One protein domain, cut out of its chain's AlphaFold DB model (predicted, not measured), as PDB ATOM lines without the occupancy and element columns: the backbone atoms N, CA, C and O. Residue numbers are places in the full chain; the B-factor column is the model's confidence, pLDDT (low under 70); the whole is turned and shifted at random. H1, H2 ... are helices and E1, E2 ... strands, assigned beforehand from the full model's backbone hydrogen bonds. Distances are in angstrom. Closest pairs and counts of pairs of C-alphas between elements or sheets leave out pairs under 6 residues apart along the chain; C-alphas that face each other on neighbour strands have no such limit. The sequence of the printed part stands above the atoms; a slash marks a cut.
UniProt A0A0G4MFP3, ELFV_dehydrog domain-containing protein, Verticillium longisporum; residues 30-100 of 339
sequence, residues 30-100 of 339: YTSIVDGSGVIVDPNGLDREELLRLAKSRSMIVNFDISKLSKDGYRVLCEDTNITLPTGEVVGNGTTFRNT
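What this domain is: This is residues 30 to 100 of the 339 residues of the protein "ELFV_dehydrog domain-containing protein" of Verticillium longisporum (UniProt A0A0G4MFP3). A small sheet of three strands, E1, E2 and E3, stands between the hairpin of E4 and E5 at one end of the longest axis and helix H1 at the other, while the short helix H2 packs on one face of the sheet. A long loop, residues 57 to 73, leads from H1 back to E3. The printed part has 71 residues, with two named helices and five named strands that follow along the chain as E1, E2, H1, E3, E4, E5, H2; both sheets are antiparallel, and the larger runs E1, E2, E3. The class is mixed, helices and strands, with 35 residues in named elements, under half. The whole is compact, with a radius of gyration of the C-alphas of 11.6 A, and spans 32 by 23 by 18 A.

Where its parts are: E1 is residues 32 to 34, beginning at C-alpha 32 (-16.040, -15.891, -22.964). E2, residues 38 to 41, is 10.2 A long and E3, residues 74 to 77, 10.1 A. E4 is residues 81 to 84 and E5 residues 90 to 93. H1, residues 48 to 56, is 12.2 A long; H2, residues 94 to 100, is 10.0 A long and ends at C-alpha 100 (-12.113, -28.406, -21.548).

How they stand to each other: E2 is the inner strand. It forms a hairpin with E1, at 174 degrees, with N 33 and O 40 3.0 A apart; beside E3, at 175 degrees, N 39 and O 76 are 2.8 A apart. H2 is on this sheet at a height of 6.4 A, and its closest C-alphas to E2 are Arg 98 and Gly 38, 5.5 A. The hairpin E4 and E5 has N 91 and O 83 2.8 A apart. E3 and E5 are only just apart, closest 8.4 A. H1 is not on the sheet of E1, E2 and E3, and is apart from H2. In H1 and H2 every O i to N i+4 pair is within hydrogen-bond range.

The domain as a whole: The C-alphas farthest apart, Lys 56 and Gly 88, are 34.0 A from each other. The printed part has no cut, H1 to E3 is the long link, and no printed residue is under 70 in pLDDT.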
ATOM      1  N   TYR A  30     -20.999 -10.840 -23.971       94.94
ATOM      2  CA  TYR A  30     -20.063 -11.923 -24.264       94.94
ATOM      3  C   TYR A  30     -19.071 -12.050 -23.113       94.94
ATOM      4  O   TYR A  30     -18.240 -11.170 -22.913       94.94
ATOM      5  N   THR A  31     -19.166 -13.125 -22.337       96.50
ATOM      6  CA  THR A  31     -18.288 -13.353 -21.178       96.50
ATOM      7  C   THR A  31     -17.080 -14.212 -21.515       96.50
ATOM      8  O   THR A  31     -16.062 -14.114 -20.840       96.50
ATOM      9  N   SER A  32     -17.158 -15.047 -22.551       97.44
ATOM     10  CA  SER A  32     -16.040 -15.891 -22.964       97.44
ATOM     11  C   SER A  32     -16.066 -16.212 -24.455       97.44
ATOM     12  O   SER A  32     -17.130 -16.323 -25.063       97.44
ATOM     13  N   ILE A  33     -14.878 -16.367 -25.041       97.69
ATOM     14  CA  ILE A  33     -14.681 -16.882 -26.399       97.69
ATOM     15  C   ILE A  33     -13.564 -17.919 -26.368       97.69
ATOM     16  O   ILE A  33     -12.514 -17.715 -25.756       97.69
ATOM     17  N   VAL A  34     -13.797 -19.026 -27.070       97.56
ATOM     18  CA  VAL A  34     -12.835 -20.110 -27.264       97.56
ATOM     19  C   VAL A  34     -12.544 -20.229 -28.754       97.56
ATOM     20  O   VAL A  34     -13.466 -20.418 -29.547       97.56
ATOM     21  N   ASP A  35     -11.273 -20.157 -29.144       96.75
ATOM     22  CA  ASP A  35     -10.850 -20.403 -30.525       96.75
ATOM     23  C   ASP A  35      -9.597 -21.293 -30.606       96.75
ATOM     24  O   ASP A  35      -9.224 -21.978 -29.649       96.75
ATOM     25  N   GLY A  36      -8.970 -21.365 -31.784       96.25
ATOM     26  CA  GLY A  36      -7.775 -22.183 -31.995       96.25
ATOM     27  C   GLY A  36      -6.559 -21.740 -31.177       96.25
ATOM     28  O   GLY A  36      -5.702 -22.569 -30.871       96.25
ATOM     29  N   SER A  37      -6.492 -20.462 -30.807       97.81
ATOM     30  CA  SER A  37      -5.372 -19.869 -30.079       97.81
ATOM     31  C   SER A  37      -5.498 -19.978 -28.561       97.81
ATOM     32  O   SER A  37      -4.472 -19.999 -27.883       97.81
ATOM     33  N   GLY A  38      -6.713 -20.089 -28.014       98.31
ATOM     34  CA  GLY A  38      -6.910 -20.157 -26.568       98.31
ATOM     35  C   GLY A  38      -8.328 -19.841 -26.101       98.31
ATOM     36  O   GLY A  38      -9.305 -20.049 -26.821       98.31
ATOM     37  N   VAL A  39      -8.415 -19.340 -24.870       98.31
ATOM     38  CA  VAL A  39      -9.641 -18.876 -24.215       98.31
ATOM     39  C   VAL A  39      -9.437 -17.443 -23.746       98.31
ATOM     40  O   VAL A  39      -8.432 -17.137 -23.106       98.31
ATOM     41  N   ILE A  40     -10.406 -16.575 -24.014       98.56
ATOM     42  CA  ILE A  40     -10.501 -15.257 -23.385       98.56
ATOM     43  C   ILE A  40     -11.794 -15.174 -22.582       98.56
ATOM     44  O   ILE A  40     -12.833 -15.653 -23.038       98.56
ATOM     45  N   VAL A  41     -11.715 -14.614 -21.378       98.31
ATOM     46  CA  VAL A  41     -12.816 -14.554 -20.415       98.31
ATOM     47  C   VAL A  41     -12.841 -13.183 -19.764       98.31
ATOM     48  O   VAL A  41     -11.807 -12.689 -19.327       98.31
ATOM     49  N   ASP A  42     -14.025 -12.598 -19.644       97.50
ATOM     50  CA  ASP A  42     -14.261 -11.434 -18.805       97.50
ATOM     51  C   ASP A  42     -15.649 -11.531 -18.149       97.50
ATOM     52  O   ASP A  42     -16.668 -11.370 -18.832       97.50
ATOM     53  N   PRO A  43     -15.732 -11.757 -16.822       94.75
ATOM     54  CA  PRO A  43     -17.001 -11.751 -16.096       94.75
ATOM     55  C   PRO A  43     -17.736 -10.411 -16.192       94.75
ATOM     56  O   PRO A  43     -18.958 -10.369 -16.052       94.75
ATOM     57  N   ASN A  44     -17.019  -9.312 -16.455       94.56
ATOM     58  CA  ASN A  44     -17.557  -7.971 -16.678       94.56
ATOM     59  C   ASN A  44     -17.887  -7.689 -18.153       94.56
ATOM     60  O   ASN A  44     -18.650  -6.758 -18.416       94.56
ATOM     61  N   GLY A  45     -17.522  -8.600 -19.060       95.44
ATOM     62  CA  GLY A  45     -17.916  -8.622 -20.470       95.44
ATOM     63  C   GLY A  45     -16.773  -8.205 -21.378       95.44
ATOM     64  O   GLY A  45     -16.064  -7.251 -21.087       95.44
ATOM     65  N   LEU A  46     -16.603  -8.924 -22.481       96.75
ATOM     66  CA  LEU A  46     -15.588  -8.631 -23.485       96.75
ATOM     67  C   LEU A  46     -15.962  -7.371 -24.276       96.75
ATOM     68  O   LEU A  46     -17.118  -7.198 -24.676       96.75
ATOM     69  N   ASP A  47     -14.971  -6.515 -24.544       96.44
ATOM     70  CA  ASP A  47     -15.164  -5.290 -25.326       96.44
ATOM     71  C   ASP A  47     -15.679  -5.596 -26.735       96.44
ATOM     72  O   ASP A  47     -15.020  -6.244 -27.553       96.44
ATOM     73  N   ARG A  48     -16.879  -5.105 -27.032       92.56
ATOM     74  CA  ARG A  48     -17.593  -5.443 -28.261       92.56
ATOM     75  C   ARG A  48     -16.918  -4.893 -29.513       92.56
ATOM     76  O   ARG A  48     -16.877  -5.581 -30.531       92.56
ATOM     77  N   GLU A  49     -16.404  -3.668 -29.455       94.94
ATOM     78  CA  GLU A  49     -15.720  -3.053 -30.597       94.94
ATOM     79  C   GLU A  49     -14.431  -3.809 -30.934       94.94
ATOM     80  O   GLU A  49     -14.097  -3.993 -32.104       94.94
ATOM     81  N   GLU A  50     -13.747  -4.338 -29.920       97.56
ATOM     82  CA  GLU A  50     -12.599  -5.216 -30.107       97.56
ATOM     83  C   GLU A  50     -12.969  -6.550 -30.743       97.56
ATOM     84  O   GLU A  50     -12.314  -6.984 -31.691       97.56
ATOM     85  N   LEU A  51     -14.050  -7.179 -30.281       96.12
ATOM     86  CA  LEU A  51     -14.559  -8.399 -30.902       96.12
ATOM     87  C   LEU A  51     -14.939  -8.171 -32.370       96.12
ATOM     88  O   LEU A  51     -14.599  -8.982 -33.231       96.12
ATOM     89  N   LEU A  52     -15.585  -7.044 -32.681       95.81
ATOM     90  CA  LEU A  52     -15.919  -6.666 -34.055       95.81
ATOM     91  C   LEU A  52     -14.672  -6.418 -34.904       95.81
ATOM     92  O   LEU A  52     -14.633  -6.844 -36.061       95.81
ATOM     93  N   ARG A  53     -13.646  -5.766 -34.348       97.50
ATOM     94  CA  ARG A  53     -12.355  -5.579 -35.019       97.50
ATOM     95  C   ARG A  53     -11.745  -6.929 -35.389       97.50
ATOM     96  O   ARG A  53     -11.399  -7.119 -36.554       97.50
ATOM     97  N   LEU A  54     -11.675  -7.862 -34.435       97.31
ATOM     98  CA  LEU A  54     -11.156  -9.217 -34.648       97.31
ATOM     99  C   LEU A  54     -11.963  -9.990 -35.697       97.31
ATOM    100  O   LEU A  54     -11.380 -10.606 -36.587       97.31
ATOM    101  N   ALA A  55     -13.295  -9.927 -35.639       94.75
ATOM    102  CA  ALA A  55     -14.163 -10.590 -36.608       94.75
ATOM    103  C   ALA A  55     -13.952 -10.041 -38.031       94.75
ATOM    104  O   ALA A  55     -13.760 -10.815 -38.973       94.75
ATOM    105  N   LYS A  56     -13.911  -8.710 -38.193       94.56
ATOM    106  CA  LYS A  56     -13.663  -8.047 -39.487       94.56
ATOM    107  C   LYS A  56     -12.275  -8.376 -40.040       94.56
ATOM    108  O   LYS A  56     -12.142  -8.600 -41.242       94.56
ATOM    109  N   SER A  57     -11.259  -8.457 -39.179       96.62
ATOM    110  CA  SER A  57      -9.892  -8.828 -39.566       96.62
ATOM    111  C   SER A  57      -9.647 -10.340 -39.623       96.62
ATOM    112  O   SER A  57      -8.519 -10.755 -39.887       96.62
ATOM    113  N   ARG A  58     -10.672 -11.171 -39.371       95.25
ATOM    114  CA  ARG A  58     -10.577 -12.642 -39.295       95.25
ATOM    115  C   ARG A  58      -9.443 -13.115 -38.376       95.25
ATOM    116  O   ARG A  58      -8.690 -14.026 -38.715       95.25
ATOM    117  N   SER A  59      -9.282 -12.454 -37.236       97.38
ATOM    118  CA  SER A  59      -8.191 -12.684 -36.289       97.38
ATOM    119  C   SER A  59      -8.672 -13.414 -35.038       97.38
ATOM    120  O   SER A  59      -9.759 -13.150 -34.533       97.38
ATOM    121  N   MET A  60      -7.838 -14.321 -34.530       97.69
ATOM    122  CA  MET A  60      -8.081 -15.062 -33.285       97.69
ATOM    123  C   MET A  60      -7.835 -14.199 -32.034       97.69
ATOM    124  O   MET A  60      -7.148 -13.175 -32.114       97.69
ATOM    125  N   ILE A  61      -8.317 -14.653 -30.872       98.06
ATOM    126  CA  ILE A  61      -8.261 -13.971 -29.564       98.06
ATOM    127  C   ILE A  61      -6.839 -13.707 -29.053       98.06
ATOM    128  O   ILE A  61      -6.637 -12.838 -28.203       98.06
ATOM    129  N   VAL A  62      -5.819 -14.372 -29.606       98.44
ATOM    130  CA  VAL A  62      -4.408 -14.004 -29.381       98.44
ATOM    131  C   VAL A  62      -4.101 -12.556 -29.794       98.44
ATOM    132  O   VAL A  62      -3.210 -11.929 -29.227       98.44
ATOM    133  N   ASN A  63      -4.889 -11.985 -30.708       98.50
ATOM    134  CA  ASN A  63      -4.769 -10.593 -31.146       98.50
ATOM    135  C   ASN A  63      -5.718  -9.632 -30.415       98.50
ATOM    136  O   ASN A  63      -5.785  -8.470 -30.810       98.50
ATOM    137  N   PHE A  64      -6.478 -10.096 -29.419       98.50
ATOM    138  CA  PHE A  64      -7.341  -9.233 -28.608       98.50
ATOM    139  C   PHE A  64      -6.488  -8.256 -27.789       98.50
ATOM    140  O   PHE A  64      -5.520  -8.673 -27.145       98.50
ATOM    141  N   ASP A  65      -6.854  -6.975 -27.795       98.19
ATOM    142  CA  ASP A  65      -6.239  -5.951 -26.951       98.19
ATOM    143  C   ASP A  65      -6.577  -6.181 -25.470       98.19
ATOM    144  O   ASP A  65      -7.654  -5.842 -24.982       98.19
ATOM    145  N   ILE A  66      -5.626  -6.763 -24.738       97.62
ATOM    146  CA  ILE A  66      -5.776  -7.109 -23.319       97.62
ATOM    147  C   ILE A  66      -6.031  -5.898 -22.414       97.62
ATOM    148  O   ILE A  66      -6.541  -6.086 -21.315       97.62
ATOM    149  N   SER A  67      -5.714  -4.669 -22.849       97.94
ATOM    150  CA  SER A  67      -6.005  -3.459 -22.066       97.94
ATOM    151  C   SER A  67      -7.506  -3.185 -21.927       97.94
ATOM    152  O   SER A  67      -7.920  -2.425 -21.054       97.94
ATOM    153  N   LYS A  68      -8.321  -3.837 -22.765       98.12
ATOM    154  CA  LYS A  68      -9.781  -3.777 -22.743       98.12
ATOM    155  C   LYS A  68     -10.434  -4.828 -21.844       98.12
ATOM    156  O   LYS A  68     -11.656  -4.833 -21.724       98.12
ATOM    157  N   LEU A  69      -9.651  -5.720 -21.237       98.06
ATOM    158  CA  LEU A  69     -10.158  -6.608 -20.195       98.06
ATOM    159  C   LEU A  69     -10.334  -5.830 -18.891       98.06
ATOM    160  O   LEU A  69      -9.521  -4.978 -18.528       98.06
ATOM    161  N   SER A  70     -11.385  -6.161 -18.154       97.12
ATOM    162  CA  SER A  70     -11.529  -5.749 -16.768       97.12
ATOM    163  C   SER A  70     -10.452  -6.403 -15.895       97.12
ATOM    164  O   SER A  70      -9.797  -7.371 -16.282       97.12
ATOM    165  N   LYS A  71     -10.307  -5.922 -14.657       96.44
ATOM    166  CA  LYS A  71      -9.399  -6.519 -13.661       96.44
ATOM    167  C   LYS A  71      -9.697  -7.999 -13.351       96.44
ATOM    168  O   LYS A  71      -8.825  -8.687 -12.831       96.44
ATOM    169  N   ASP A  72     -10.924  -8.450 -13.626       96.06
ATOM    170  CA  ASP A  72     -11.380  -9.823 -13.387       96.06
ATOM    171  C   ASP A  72     -11.268 -10.686 -14.660       96.06
ATOM    172  O   ASP A  72     -11.470 -11.903 -14.615       96.06
ATOM    173  N   GLY A  73     -10.959 -10.060 -15.801       97.38
ATOM    174  CA  GLY A  73     -10.769 -10.717 -17.083       97.38
ATOM    175  C   GLY A  73      -9.387 -11.347 -17.225       97.38
ATOM    176  O   GLY A  73      -8.412 -10.951 -16.587       97.38
ATOM    177  N   TYR A  74      -9.298 -12.363 -18.076       97.94
ATOM    178  CA  TYR A  74      -8.059 -13.073 -18.356       97.94
ATOM    179  C   TYR A  74      -8.062 -13.698 -19.750       97.94
ATOM    180  O   TYR A  74      -9.103 -13.967 -20.354       97.94
ATOM    181  N   ARG A  75      -6.857 -13.980 -20.245       98.38
ATOM    182  CA  ARG A  75      -6.630 -14.740 -21.471       98.38
ATOM    183  C   ARG A  75      -5.652 -15.869 -21.188       98.38
ATOM    184  O   ARG A  75      -4.619 -15.637 -20.573       98.38
ATOM    185  N   VAL A  76      -5.990 -17.060 -21.665       98.62
ATOM    186  CA  VAL A  76      -5.152 -18.260 -21.612       98.62
ATOM    187  C   VAL A  76      -4.907 -18.730 -23.036       98.62
ATOM    188  O   VAL A  76      -5.841 -19.163 -23.713       98.62
ATOM    189  N   LEU A  77      -3.671 -18.648 -23.505       98.69
ATOM    190  CA  LEU A  77      -3.258 -19.135 -24.817       98.69
ATOM    191  C   LEU A  77      -2.837 -20.602 -24.744       98.69
ATOM    192  O   LEU A  77      -2.403 -21.093 -23.707       98.69
ATOM    193  N   CYS A  78      -2.932 -21.323 -25.860       98.50
ATOM    194  CA  CYS A  78      -2.544 -22.735 -25.930       98.50
ATOM    195  C   CYS A  78      -1.077 -22.985 -25.521       98.50
ATOM    196  O   CYS A  78      -0.783 -24.071 -25.013       98.50
ATOM    197  N   GLU A  79      -0.200 -21.998 -25.738       97.94
ATOM    198  CA  GLU A  79       1.233 -22.014 -25.404       97.94
ATOM    199  C   GLU A  79       1.518 -21.707 -23.921       97.94
ATOM    200  O   GLU A  79       2.613 -21.991 -23.431       97.94
ATOM    201  N   ASP A  80       0.537 -21.180 -23.180       98.31
ATOM    202  CA  ASP A  80       0.716 -20.817 -21.776       98.31
ATOM    203  C   ASP A  80       0.865 -22.054 -20.882       98.31
ATOM    204  O   ASP A  80       0.176 -23.072 -21.031       98.31
ATOM    205  N   THR A  81       1.763 -21.946 -19.904       97.81
ATOM    206  CA  THR A  81       2.083 -23.003 -18.939       97.81
ATOM    207  C   THR A  81       2.220 -22.399 -17.544       97.81
ATOM    208  O   THR A  81       2.934 -21.416 -17.367       97.81
ATOM    209  N   ASN A  82       1.564 -23.007 -16.551       97.62
ATOM    210  CA  ASN A  82       1.587 -22.590 -15.141       97.62
ATOM    211  C   ASN A  82       1.216 -21.112 -14.901       97.62
ATOM    212  O   ASN A  82       1.833 -20.435 -14.077       97.62
ATOM    213  N   ILE A  83       0.197 -20.607 -15.599       97.25
ATOM    214  CA  ILE A  83      -0.325 -19.252 -15.363       97.25
ATOM    215  C   ILE A  83      -1.321 -19.260 -14.200       97.25
ATOM    216  O   ILE A  83      -2.032 -20.242 -13.993       97.25
ATOM    217  N   THR A  84      -1.393 -18.166 -13.445       97.50
ATOM    218  CA  THR A  84      -2.363 -18.007 -12.350       97.50
ATOM    219  C   THR A  84      -3.471 -17.059 -12.790       97.50
ATOM    220  O   THR A  84      -3.192 -15.933 -13.200       97.50
ATOM    221  N   LEU A  85      -4.721 -17.516 -12.732       96.38
ATOM    222  CA  LEU A  85      -5.901 -16.713 -13.054       96.38
ATOM    223  C   LEU A  85      -6.188 -15.690 -11.939       96.38
ATOM    224  O   LEU A  85      -5.754 -15.896 -10.804       96.38
ATOM    225  N   PRO A  86      -6.994 -14.640 -12.195       94.56
ATOM    226  CA  PRO A  86      -7.425 -13.696 -11.156       94.56
ATOM    227  C   PRO A  86      -8.112 -14.357  -9.948       94.56
ATOM    228  O   PRO A  86      -8.068 -13.833  -8.839       94.56
ATOM    229  N   THR A  87      -8.708 -15.538 -10.143       91.88
ATOM    230  CA  THR A  87      -9.315 -16.357  -9.081       91.88
ATOM    231  C   THR A  87      -8.294 -17.045  -8.165       91.88
ATOM    232  O   THR A  87      -8.682 -17.629  -7.157       91.88
ATOM    233  N   GLY A  88      -7.006 -17.026  -8.520       94.94
ATOM    234  CA  GLY A  88      -5.940 -17.793  -7.873       94.94
ATOM    235  C   GLY A  88      -5.773 -19.221  -8.408       94.94
ATOM    236  O   GLY A  88      -4.854 -19.921  -7.988       94.94
ATOM    237  N   GLU A  89      -6.624 -19.670  -9.338       95.44
ATOM    238  CA  GLU A  89      -6.469 -20.971  -9.998       95.44
ATOM    239  C   GLU A  89      -5.191 -21.003 -10.841       95.44
ATOM    240  O   GLU A  89      -4.958 -20.119 -11.664       95.44
ATOM    241  N   VAL A  90      -4.394 -22.061 -10.685       97.69
ATOM    242  CA  VAL A  90      -3.217 -22.300 -11.523       97.69
ATOM    243  C   VAL A  90      -3.603 -23.177 -12.710       97.69
ATOM    244  O   VAL A  90      -3.967 -24.343 -12.552       97.69
ATOM    245  N   VAL A  91      -3.470 -22.633 -13.917       97.88
ATOM    246  CA  VAL A  91      -3.648 -23.364 -15.171       97.88
ATOM    247  C   VAL A  91      -2.305 -23.943 -15.598       97.88
ATOM    248  O   VAL A  91      -1.434 -23.242 -16.111       97.88
ATOM    249  N   GLY A  92      -2.144 -25.252 -15.405       97.75
ATOM    250  CA  GLY A  92      -0.902 -25.951 -15.743       97.75
ATOM    251  C   GLY A  92      -0.611 -26.011 -17.247       97.75
ATOM    252  O   GLY A  92       0.546 -25.949 -17.644       97.75
ATOM    253  N   ASN A  93      -1.642 -26.103 -18.093       98.38
ATOM    254  CA  ASN A  93      -1.487 -26.215 -19.544       98.38
ATOM    255  C   ASN A  93      -2.646 -25.535 -20.289       98.38
ATOM    256  O   ASN A  93      -3.795 -25.982 -20.204       98.38
ATOM    257  N   GLY A  94      -2.339 -24.487 -21.055       98.50
ATOM    258  CA  GLY A  94      -3.339 -23.689 -21.760       98.50
ATOM    259  C   GLY A  94      -4.106 -24.460 -22.837       98.50
ATOM    260  O   GLY A  94      -5.307 -24.262 -23.009       98.50
ATOM    261  N   THR A  95      -3.468 -25.429 -23.502       98.25
ATOM    262  CA  THR A  95      -4.151 -26.301 -24.476       98.25
ATOM    263  C   THR A  95      -5.230 -27.165 -23.814       98.25
ATOM    264  O   THR A  95      -6.344 -27.282 -24.329       98.25
ATOM    265  N   THR A  96      -4.932 -27.755 -22.654       97.94
ATOM    266  CA  THR A  96      -5.888 -28.558 -21.875       97.94
ATOM    267  C   THR A  96      -7.025 -27.688 -21.352       97.94
ATOM    268  O   THR A  96      -8.189 -28.082 -21.451       97.94
ATOM    269  N   PHE A  97      -6.700 -26.485 -20.866       98.06
ATOM    270  CA  PHE A  97      -7.688 -25.497 -20.442       98.06
ATOM    271  C   PHE A  97      -8.652 -25.161 -21.581       98.06
ATOM    272  O   PHE A  97      -9.855 -25.354 -21.439       98.06
ATOM    273  N   ARG A  98      -8.128 -24.793 -22.756       97.88
ATOM    274  CA  ARG A  98      -8.921 -24.514 -23.961       97.88
ATOM    275  C   ARG A  98      -9.820 -25.678 -24.354       97.88
ATOM    276  O   ARG A  98     -10.996 -25.479 -24.634       97.88
ATOM    277  N   ASN A  99      -9.284 -26.896 -24.352       96.81
ATOM    278  CA  ASN A  99     -10.010 -28.096 -24.772       96.81
ATOM    279  C   ASN A  99     -11.127 -28.526 -23.812       96.81
ATOM    280  O   ASN A  99     -11.924 -29.382 -24.186       96.81
ATOM    281  N   THR A 100     -11.150 -28.005 -22.585       96.69
ATOM    282  CA  THR A 100     -12.113 -28.406 -21.548       96.69
ATOM    283  C   THR A 100     -12.895 -27.231 -20.970       96.69
ATOM    284  O   THR A 100     -13.733 -27.436 -20.093       96.69
TER     285      THR A 100